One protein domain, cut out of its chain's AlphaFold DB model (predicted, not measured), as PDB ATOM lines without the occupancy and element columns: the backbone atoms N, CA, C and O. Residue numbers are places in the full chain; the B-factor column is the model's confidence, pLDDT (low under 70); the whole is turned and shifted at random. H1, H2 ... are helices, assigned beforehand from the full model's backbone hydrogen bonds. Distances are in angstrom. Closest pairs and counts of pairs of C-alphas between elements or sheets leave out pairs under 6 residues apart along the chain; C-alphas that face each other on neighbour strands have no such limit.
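This is residues 4 to 80 of the 89 residues of an uncharacterized protein of Thermococcus sp. AM4 (UniProt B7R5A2). What is the main picture? H2, the longest helix, runs through the middle of the domain, and H1 and H5 pack on it to make a three-helix bundle. H3 packs on residues 25 to 32 of H2, and H4 packs on H5. What is it built of, and how large is it? The printed part has 77 residues with five named helices, H1 to H5 in chain order, and no named strand: all helix. It is compact, with a radius of gyration of the C-alphas of 11.2 A and a rounded outline of 30 by 29 by 21 A.

Where is the longest helix? H2, residues 20 to 36, spans 23.9 A from C-alpha 20 at (147.616, 205.297, 249.212). Where are the others? H1, residues 4 to 16, spans 18.7 A from C-alpha 4 at (143.269, 219.335, 238.051). H3 is residues 42 to 52, 15.0 A; H4, 57 to 63, 10.3 A; H5, 68 to 78, 15.3 A, ending at (134.598, 209.204, 240.731).

What touches H2? H1 does, closest at the C-alphas of Ala 11 and Ala 23, 4.5 A, in a hairpin with a shallow tilt of 15 degrees. H5 touches residues 20 to 27 of H2 alone, closest at the C-alphas of Ala 20 and Ser 69, 5.1 A. H3 touches H2 at a steep tilt of 51 degrees, closest at the C-alphas of Asn 25 and Pro 42, 5.2 A. Where is H4? It touches H5, closest at the C-alphas of Ser 61 and Val 71, 6.4 A. What do the backbones show? Every O i to N i+4 pair is within hydrogen-bond range in H1, H2, H3 and H5; in H4, 2 of 3 are.

How far does it reach? The two C-alphas farthest apart, Gly 37 and Glu 65, are 30.9 A apart. Is anything cut, long or uncertain? The printed part has no cut, the four links are tight, and no printed residue is under 70 in pLDDT.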
ATOM      1  N   PHE A   4     144.064 220.525 237.761       94.38
ATOM      2  CA  PHE A   4     143.269 219.335 238.051       94.38
ATOM      3  C   PHE A   4     143.899 218.066 237.463       94.38
ATOM      4  O   PHE A   4     144.022 217.063 238.164       94.38
ATOM      5  N   GLU A   5     144.336 218.106 236.203       94.19
ATOM      6  CA  GLU A   5     144.979 216.963 235.552       94.19
ATOM      7  C   GLU A   5     146.332 216.619 236.189       94.19
ATOM      8  O   GLU A   5     146.652 215.440 236.316       94.19
ATOM      9  N   GLU A   6     147.100 217.621 236.626       95.69
ATOM     10  CA  GLU A   6     148.368 217.416 237.341       95.69
ATOM     11  C   GLU A   6     148.153 216.708 238.686       95.69
ATOM     12  O   GLU A   6     148.837 215.728 238.977       95.69
ATOM     13  N   LEU A   7     147.149 217.128 239.464       96.56
ATOM     14  CA  LEU A   7     146.805 216.475 240.732       96.56
ATOM     15  C   LEU A   7     146.324 215.034 240.525       96.56
ATOM     16  O   LEU A   7     146.677 214.141 241.293       96.56
ATOM     17  N   LEU A   8     145.527 214.778 239.483       95.62
ATOM     18  CA  LEU A   8     145.108 213.411 239.167       95.62
ATOM     19  C   LEU A   8     146.296 212.534 238.766       95.62
ATOM     20  O   LEU A   8     146.362 211.379 239.183       95.62
ATOM     21  N   HIS A   9     147.234 213.072 237.990       94.56
ATOM     22  CA  HIS A   9     148.433 212.342 237.602       94.56
ATOM     23  C   HIS A   9     149.316 212.008 238.814       94.56
ATOM     24  O   HIS A   9     149.694 210.852 238.987       94.56
ATOM     25  N   GLU A  10     149.557 212.972 239.706       95.88
ATOM     26  CA  GLU A  10     150.304 212.744 240.949       95.88
ATOM     27  C   GLU A  10     149.620 211.684 241.832       95.88
ATOM     28  O   GLU A  10     150.269 210.771 242.345       95.88
ATOM     29  N   ALA A  11     148.294 211.757 241.982       96.06
ATOM     30  CA  ALA A  11     147.539 210.752 242.724       96.06
ATOM     31  C   ALA A  11     147.677 209.349 242.112       96.06
ATOM     32  O   ALA A  11     147.797 208.369 242.850       96.06
ATOM     33  N   GLU A  12     147.673 209.239 240.783       94.94
ATOM     34  CA  GLU A  12     147.870 207.972 240.077       94.94
ATOM     35  C   GLU A  12     149.259 207.377 240.345       94.94
ATOM     36  O   GLU A  12     149.361 206.188 240.659       94.94
ATOM     37  N   GLU A  13     150.321 208.181 240.260       95.44
ATOM     38  CA  GLU A  13     151.689 207.740 240.559       95.44
ATOM     39  C   GLU A  13     151.810 207.253 242.008       95.44
ATOM     40  O   GLU A  13     152.280 206.143 242.261       95.44
ATOM     41  N   LEU A  14     151.264 208.016 242.959       96.06
ATOM     42  CA  LEU A  14     151.239 207.631 244.370       96.06
ATOM     43  C   LEU A  14     150.487 206.314 244.604       96.06
ATOM     44  O   LEU A  14     150.893 205.528 245.461       96.06
ATOM     45  N   LEU A  15     149.409 206.045 243.862       92.88
ATOM     46  CA  LEU A  15     148.683 204.774 243.958       92.88
ATOM     47  C   LEU A  15     149.474 203.600 243.391       92.88
ATOM     48  O   LEU A  15     149.449 202.521 243.989       92.88
ATOM     49  N   ARG A  16     150.186 203.799 242.278       91.94
ATOM     50  CA  ARG A  16     151.073 202.780 241.695       91.94
ATOM     51  C   ARG A  16     152.225 202.432 242.637       91.94
ATOM     52  O   ARG A  16     152.559 201.259 242.768       91.94
ATOM     53  N   ASP A  17     152.732 203.419 243.368       94.62
ATOM     54  CA  ASP A  17     153.787 203.249 244.371       94.62
ATOM     55  C   ASP A  17     153.283 202.704 245.722       94.62
ATOM     56  O   ASP A  17     154.049 202.585 246.680       94.62
ATOM     57  N   GLY A  18     151.982 202.417 245.855       92.44
ATOM     58  CA  GLY A  18     151.381 201.948 247.108       92.44
ATOM     59  C   GLY A  18     151.276 203.022 248.201       92.44
ATOM     60  O   GLY A  18     150.921 202.722 249.343       92.44
ATOM     61  N   GLN A  19     151.522 204.293 247.879       95.94
ATOM     62  CA  GLN A  19     151.437 205.437 248.791       95.94
ATOM     63  C   GLN A  19     149.990 205.944 248.943       95.94
ATOM     64  O   GLN A  19     149.709 207.141 248.839       95.94
ATOM     65  N   ALA A  20     149.057 205.037 249.241       94.19
ATOM     66  CA  ALA A  20     147.616 205.297 249.212       94.19
ATOM     67  C   ALA A  20     147.171 206.477 250.097       94.19
ATOM     68  O   ALA A  20     146.345 207.279 249.677       94.19
ATOM     69  N   LYS A  21     147.758 206.655 251.289       95.12
ATOM     70  CA  LYS A  21     147.419 207.794 252.162       95.12
ATOM     71  C   LYS A  21     147.761 209.146 251.525       95.12
ATOM     72  O   LYS A  21     146.995 210.095 251.653       95.12
ATOM     73  N   LYS A  22     148.905 209.242 250.840       97.19
ATOM     74  CA  LYS A  22     149.275 210.467 250.118       97.19
ATOM     75  C   LYS A  22     148.370 210.665 248.907       97.19
ATOM     76  O   LYS A  22     147.913 211.779 248.692       97.19
ATOM     77  N   ALA A  23     148.055 209.588 248.188       96.69
ATOM     78  CA  ALA A  23     147.122 209.652 247.071       96.69
ATOM     79  C   ALA A  23     145.751 210.190 247.501       96.69
ATOM     80  O   ALA A  23     145.237 211.087 246.850       96.69
ATOM     81  N   VAL A  24     145.191 209.727 248.628       96.88
ATOM     82  CA  VAL A  24     143.931 210.276 249.170       96.88
ATOM     83  C   VAL A  24     144.038 211.777 249.416       96.88
ATOM     84  O   VAL A  24     143.141 212.512 249.022       96.88
ATOM     85  N   ASN A  25     145.133 212.258 250.007       97.69
ATOM     86  CA  ASN A  25     145.312 213.693 250.236       97.69
ATOM     87  C   ASN A  25     145.293 214.494 248.925       97.69
ATOM     88  O   ASN A  25     144.600 215.505 248.842       97.69
ATOM     89  N   VAL A  26     146.016 214.031 247.903       97.88
ATOM     90  CA  VAL A  26     146.049 214.682 246.583       97.88
ATOM     91  C   VAL A  26     144.675 214.625 245.910       97.88
ATOM     92  O   VAL A  26     144.215 215.617 245.353       97.88
ATOM     93  N   LEU A  27     143.975 213.496 246.024       97.62
ATOM     94  CA  LEU A  27     142.624 213.304 245.496       97.62
ATOM     95  C   LEU A  27     141.591 214.222 246.148       97.62
ATOM     96  O   LEU A  27     140.738 214.769 245.453       97.62
ATOM     97  N   LEU A  28     141.673 214.420 247.465       97.75
ATOM     98  CA  LEU A  28     140.825 215.374 248.178       97.75
ATOM     99  C   LEU A  28     141.085 216.796 247.686       97.75
ATOM    100  O   LEU A  28     140.137 217.523 247.395       97.75
ATOM    101  N   THR A  29     142.354 217.173 247.519       98.06
ATOM    102  CA  THR A  29     142.723 218.470 246.941       98.06
ATOM    103  C   THR A  29     142.189 218.624 245.515       98.06
ATOM    104  O   THR A  29     141.611 219.660 245.195       98.06
ATOM    105  N   ALA A  30     142.309 217.597 244.668       97.69
ATOM    106  CA  ALA A  30     141.789 217.607 243.300       97.69
ATOM    107  C   ALA A  30     140.264 217.758 243.265       97.69
ATOM    108  O   ALA A  30     139.730 218.553 242.489       97.69
ATOM    109  N   TRP A  31     139.560 217.023 244.126       97.38
ATOM    110  CA  TRP A  31     138.109 217.102 244.235       97.38
ATOM    111  C   TRP A  31     137.665 218.486 244.715       97.38
ATOM    112  O   TRP A  31     136.852 219.133 244.055       97.38
ATOM    113  N   ALA A  32     138.247 218.994 245.803       97.75
ATOM    114  CA  ALA A  32     137.934 220.327 246.307       97.75
ATOM    115  C   ALA A  32     138.244 221.419 245.270       97.75
ATOM    116  O   ALA A  32     137.440 222.336 245.096       97.75
ATOM    117  N   TYR A  33     139.354 221.298 244.534       97.31
ATOM    118  CA  TYR A  33     139.712 222.222 243.456       97.31
ATOM    119  C   TYR A  33     138.680 222.212 242.325       97.31
ATOM    120  O   TYR A  33     138.242 223.273 241.889       97.31
ATOM    121  N   ARG A  34     138.230 221.031 241.888       95.94
ATOM    122  CA  ARG A  34     137.191 220.901 240.856       95.94
ATOM    123  C   ARG A  34     135.878 221.572 241.264       95.94
ATOM    124  O   ARG A  34     135.211 222.163 240.420       95.94
ATOM    125  N   GLU A  35     135.517 221.484 242.540       96.12
ATOM    126  CA  GLU A  35     134.239 221.987 243.060       96.12
ATOM    127  C   GLU A  35     134.271 223.469 243.455       96.12
ATOM    128  O   GLU A  35     133.240 224.136 243.413       96.12
ATOM    129  N   SER A  36     135.428 223.989 243.873       96.44
ATOM    130  CA  SER A  36     135.570 225.366 244.378       96.44
ATOM    131  C   SER A  36     136.335 226.305 243.441       96.44
ATOM    132  O   SER A  36     136.208 227.521 243.562       96.44
ATOM    133  N   GLY A  37     137.154 225.765 242.536       96.38
ATOM    134  CA  GLY A  37     138.132 226.516 241.744       96.38
ATOM    135  C   GLY A  37     139.357 227.001 242.535       96.38
ATOM    136  O   GLY A  37     140.195 227.706 241.974       96.38
ATOM    137  N   VAL A  38     139.480 226.645 243.819       97.12
ATOM    138  CA  VAL A  38     140.553 227.098 244.718       97.12
ATOM    139  C   VAL A  38     141.412 225.913 245.141       97.12
ATOM    140  O   VAL A  38     140.903 224.873 245.557       97.12
ATOM    141  N   LEU A  39     142.732 226.060 245.020       96.62
ATOM    142  CA  LEU A  39     143.676 225.052 245.490       96.62
ATOM    143  C   LEU A  39     143.842 225.199 247.006       96.62
ATOM    144  O   LEU A  39     144.230 226.265 247.479       96.62
ATOM    145  N   MET A  40     143.540 224.138 247.747       97.19
ATOM    146  CA  MET A  40     143.544 224.126 249.212       97.19
ATOM    147  C   MET A  40     144.496 223.057 249.746       97.19
ATOM    148  O   MET A  40     144.821 222.089 249.051       97.19
ATOM    149  N   ALA A  41     144.931 223.206 250.999       97.50
ATOM    150  CA  ALA A  41     145.668 222.142 251.674       97.50
ATOM    151  C   ALA A  41     144.756 220.912 251.893       97.50
ATOM    152  O   ALA A  41     143.550 221.083 252.053       97.50
ATOM    153  N   PRO A  42     145.285 219.676 251.978       96.56
ATOM    154  CA  PRO A  42     144.449 218.474 252.090       96.56
ATOM    155  C   PRO A  42     143.459 218.474 253.265       96.56
ATOM    156  O   PRO A  42     142.337 217.999 253.120       96.56
ATOM    157  N   ALA A  43     143.853 219.021 254.420       96.00
ATOM    158  CA  ALA A  43     142.965 219.134 255.580       96.00
ATOM    159  C   ALA A  43     141.804 220.110 255.314       96.00
ATOM    160  O   ALA A  43     140.650 219.779 255.562       96.00
ATOM    161  N   GLU A  44     142.101 221.271 254.725       97.94
ATOM    162  CA  GLU A  44     141.091 222.261 254.334       97.94
ATOM    163  C   GLU A  44     140.168 221.720 253.236       97.94
ATOM    164  O   GLU A  44     138.958 221.926 253.284       97.94
ATOM    165  N   ALA A  45     140.724 220.982 252.271       97.75
ATOM    166  CA  ALA A  45     139.968 220.313 251.222       97.75
ATOM    167  C   ALA A  45     138.987 219.290 251.811       97.75
ATOM    168  O   ALA A  45     137.823 219.261 251.417       97.75
ATOM    169  N   LEU A  46     139.428 218.486 252.782       96.31
ATOM    170  CA  LEU A  46     138.570 217.529 253.478       96.31
ATOM    171  C   LEU A  46     137.423 218.228 254.215       96.31
ATOM    172  O   LEU A  46     136.267 217.836 254.051       96.31
ATOM    173  N   ASP A  47     137.724 219.273 254.985       96.44
ATOM    174  CA  ASP A  47     136.714 220.037 255.724       96.44
ATOM    175  C   ASP A  47     135.711 220.709 254.775       96.44
ATOM    176  O   ASP A  47     134.497 220.621 254.982       96.44
ATOM    177  N   TYR A  48     136.197 221.306 253.682       97.38
ATOM    178  CA  TYR A  48     135.357 221.874 252.629       97.38
ATOM    179  C   TYR A  48     134.414 220.823 252.029       97.38
ATOM    180  O   TYR A  48     133.202 221.044 251.945       97.38
ATOM    181  N   LEU A  49     134.950 219.662 251.643       96.69
ATOM    182  CA  LEU A  49     134.178 218.588 251.022       96.69
ATOM    183  C   LEU A  49     133.132 218.010 251.978       96.69
ATOM    184  O   LEU A  49     132.014 217.740 251.546       96.69
ATOM    185  N   ARG A  50     133.437 217.892 253.274       95.69
ATOM    186  CA  ARG A  50     132.477 217.438 254.299       95.69
ATOM    187  C   ARG A  50     131.278 218.359 254.427       95.69
ATOM    188  O   ARG A  50     130.148 217.889 254.521       95.69
ATOM    189  N   VAL A  51     131.519 219.669 254.418       96.31
ATOM    190  CA  VAL A  51     130.447 220.668 254.468       96.31
ATOM    191  C   VAL A  51     129.646 220.661 253.167       96.31
ATOM    192  O   VAL A  51     128.421 220.777 253.185       96.31
ATOM    193  N   ARG A  52     130.327 220.522 252.024       95.56
ATOM    194  CA  ARG A  52     129.716 220.619 250.694       95.56
ATOM    195  C   ARG A  52     128.930 219.370 250.282       95.56
ATOM    196  O   ARG A  52     127.935 219.514 249.562       95.56
ATOM    197  N   PHE A  53     129.371 218.191 250.718       93.81
ATOM    198  CA  PHE A  53     128.821 216.871 250.392       93.81
ATOM    199  C   PHE A  53     128.589 216.040 251.664       93.81
ATOM    200  O   PHE A  53     129.236 215.006 251.867       93.81
ATOM    201  N   PRO A  54     127.664 216.471 252.539       90.62
ATOM    202  CA  PRO A  54     127.333 215.702 253.729       90.62
ATOM    203  C   PRO A  54     126.778 214.328 253.324       90.62
ATOM    204  O   PRO A  54     125.890 214.239 252.476       90.62
ATOM    205  N   GLY A  55     127.309 213.260 253.920       87.69
ATOM    206  CA  GLY A  55     126.904 211.883 253.616       87.69
ATOM    207  C   GLY A  55     127.541 211.280 252.360       87.69
ATOM    208  O   GLY A  55     127.053 210.271 251.849       87.69
ATOM    209  N   SER A  56     128.607 211.883 251.815       91.81
ATOM    210  CA  SER A  56     129.417 211.195 250.806       91.81
ATOM    211  C   SER A  56     130.070 209.965 251.431       91.81
ATOM    212  O   SER A  56     130.879 210.071 252.355       91.81
ATOM    213  N   ARG A  57     129.763 208.802 250.856       90.75
ATOM    214  CA  ARG A  57     130.351 207.521 251.247       90.75
ATOM    215  C   ARG A  57     131.875 207.555 251.169       90.75
ATOM    216  O   ARG A  57     132.536 207.000 252.031       90.75
ATOM    217  N   GLU A  58     132.440 208.190 250.147       91.44
ATOM    218  CA  GLU A  58     133.886 208.333 249.977       91.44
ATOM    219  C   GLU A  58     134.516 209.063 251.162       91.44
ATOM    220  O   GLU A  58     135.535 208.613 251.673       91.44
ATOM    221  N   LEU A  59     133.895 210.156 251.615       92.25
ATOM    222  CA  LEU A  59     134.381 210.938 252.751       92.25
ATOM    223  C   LEU A  59     134.222 210.192 254.079       92.25
ATOM    224  O   LEU A  59     135.119 210.258 254.918       92.25
ATOM    225  N   GLU A  60     133.118 209.464 254.260       92.06
ATOM    226  CA  GLU A  60     132.889 208.608 255.432       92.06
ATOM    227  C   GLU A  60     133.900 207.452 255.493       92.06
ATOM    228  O   GLU A  60     134.460 207.161 256.549       92.06
ATOM    229  N   SER A  61     134.202 206.832 254.349       90.56
ATOM    230  CA  SER A  61     135.155 205.724 254.248       90.56
ATOM    231  C   SER A  61     136.595 206.115 254.604       90.56
ATOM    232  O   SER A  61     137.374 205.239 254.961       90.56
ATOM    233  N   ILE A  62     136.963 207.401 254.538       88.69
ATOM    234  CA  ILE A  62     138.301 207.877 254.941       88.69
ATOM    235  C   ILE A  62     138.512 207.742 256.457       88.69
ATOM    236  O   ILE A  62     139.639 207.513 256.896       88.69
ATOM    237  N   GLU A  63     137.451 207.893 257.254       80.75
ATOM    238  CA  GLU A  63     137.500 207.766 258.721       80.75
ATOM    239  C   GLU A  63     137.116 206.369 259.222       80.75
ATOM    240  O   GLU A  63     137.320 206.057 260.395       80.75
ATOM    241  N   GLY A  64     136.543 205.539 258.350       81.75
ATOM    242  CA  GLY A  64     136.128 204.181 258.675       81.75
ATOM    243  C   GLY A  64     137.273 203.165 258.712       81.75
ATOM    244  O   GLY A  64     138.449 203.482 258.555       81.75
ATOM    245  N   GLU A  65     136.901 201.896 258.874       83.31
ATOM    246  CA  GLU A  65     137.824 200.750 258.821       83.31
ATOM    247  C   GLU A  65     138.096 200.263 257.384       83.31
ATOM    248  O   GLU A  65     138.694 199.205 257.180       83.31
ATOM    249  N   GLU A  66     137.628 200.995 256.366       88.44
ATOM    250  CA  GLU A  66     137.827 200.606 254.971       88.44
ATOM    251  C   GLU A  66     139.301 200.750 254.564       88.44
ATOM    252  O   GLU A  66     140.001 201.684 254.955       88.44
ATOM    253  N   ASP A  67     139.782 199.809 253.751       91.75
ATOM    254  CA  ASP A  67     141.146 199.850 253.236       91.75
ATOM    255  C   ASP A  67     141.387 201.134 252.426       91.75
ATOM    256  O   ASP A  67     140.725 201.405 251.420       91.75
ATOM    257  N   ILE A  68     142.384 201.915 252.844       91.06
ATOM    258  CA  ILE A  68     142.646 203.248 252.293       91.06
ATOM    259  C   ILE A  68     142.971 203.216 250.791       91.06
ATOM    260  O   ILE A  68     142.682 204.176 250.080       91.06
ATOM    261  N   SER A  69     143.533 202.112 250.280       89.94
ATOM    262  CA  SER A  69     143.793 201.962 248.844       89.94
ATOM    263  C   SER A  69     142.494 201.808 248.051       89.94
ATOM    264  O   SER A  69     142.353 202.381 246.970       89.94
ATOM    265  N   THR A  70     141.507 201.117 248.623       92.06
ATOM    266  CA  THR A  70     140.157 200.989 248.061       92.06
ATOM    267  C   THR A  70     139.441 202.336 248.039       92.06
ATOM    268  O   THR A  70     138.863 202.710 247.016       92.06
ATOM    269  N   VAL A  71     139.535 203.101 249.131       93.50
ATOM    270  CA  VAL A  71     138.967 204.455 249.220       93.50
ATOM    271  C   VAL A  71     139.581 205.377 248.167       93.50
ATOM    272  O   VAL A  71     138.860 206.031 247.415       93.50
ATOM    273  N   ALA A  72     140.909 205.376 248.049       93.19
ATOM    274  CA  ALA A  72     141.617 206.200 247.078       93.19
ATOM    275  C   ALA A  72     141.219 205.873 245.631       93.19
ATOM    276  O   ALA A  72     140.947 206.779 244.847       93.19
ATOM    277  N   ARG A  73     141.119 204.582 245.279       91.25
ATOM    278  CA  ARG A  73     140.664 204.158 243.945       91.25
ATOM    279  C   ARG A  73     139.252 204.646 243.647       91.25
ATOM    280  O   ARG A  73     139.023 205.174 242.566       91.25
ATOM    281  N   ARG A  74     138.332 204.529 244.609       92.31
ATOM    282  CA  ARG A  74     136.946 204.993 244.449       92.31
ATOM    283  C   ARG A  74     136.880 206.493 244.166       92.31
ATOM    284  O   ARG A  74     136.193 206.902 243.236       92.31
ATOM    285  N   ILE A  75     137.621 207.303 244.927       94.56
ATOM    286  CA  ILE A  75     137.672 208.757 244.709       94.56
ATOM    287  C   ILE A  75     138.286 209.069 243.337       94.56
ATOM    288  O   ILE A  75     137.747 209.890 242.598       94.56
ATOM    289  N   TYR A  76     139.374 208.391 242.962       92.62
ATOM    290  CA  TYR A  76     140.022 208.567 241.659       92.62
ATOM    291  C   TYR A  76     139.075 208.247 240.487       92.62
ATOM    292  O   TYR A  76     138.963 209.036 239.548       92.62
ATOM    293  N   GLU A  77     138.335 207.137 240.560       91.50
ATOM    294  CA  GLU A  77     137.337 206.751 239.551       91.50
ATOM    295  C   GLU A  77     136.169 207.750 239.484       91.50
ATOM    296  O   GLU A  77     135.774 208.181 238.399       91.50
ATOM    297  N   MET A  78     135.655 208.188 240.639       92.62
ATOM    298  CA  MET A  78     134.598 209.204 240.731       92.62
ATOM    299  C   MET A  78     135.008 210.531 240.073       92.62
ATOM    300  O   MET A  78     134.183 211.193 239.438       92.62
ATOM    301  N   LEU A  79     136.284 210.919 240.172       91.44
ATOM    302  CA  LEU A  79     136.799 212.137 239.542       91.44
ATOM    303  C   LEU A  79     136.898 212.054 238.009       91.44
ATOM    304  O   LEU A  79     137.211 213.063 237.377       91.44
ATOM    305  N   GLY A  80     136.513 210.927 237.403       79.19
ATOM    306  CA  GLY A  80     136.343 210.775 235.956       79.19
ATOM    307  C   GLY A  80     137.467 210.004 235.269       79.19
ATOM    308  O   GLY A  80     137.543 210.015 234.039       79.19
TER     309      GLY A  80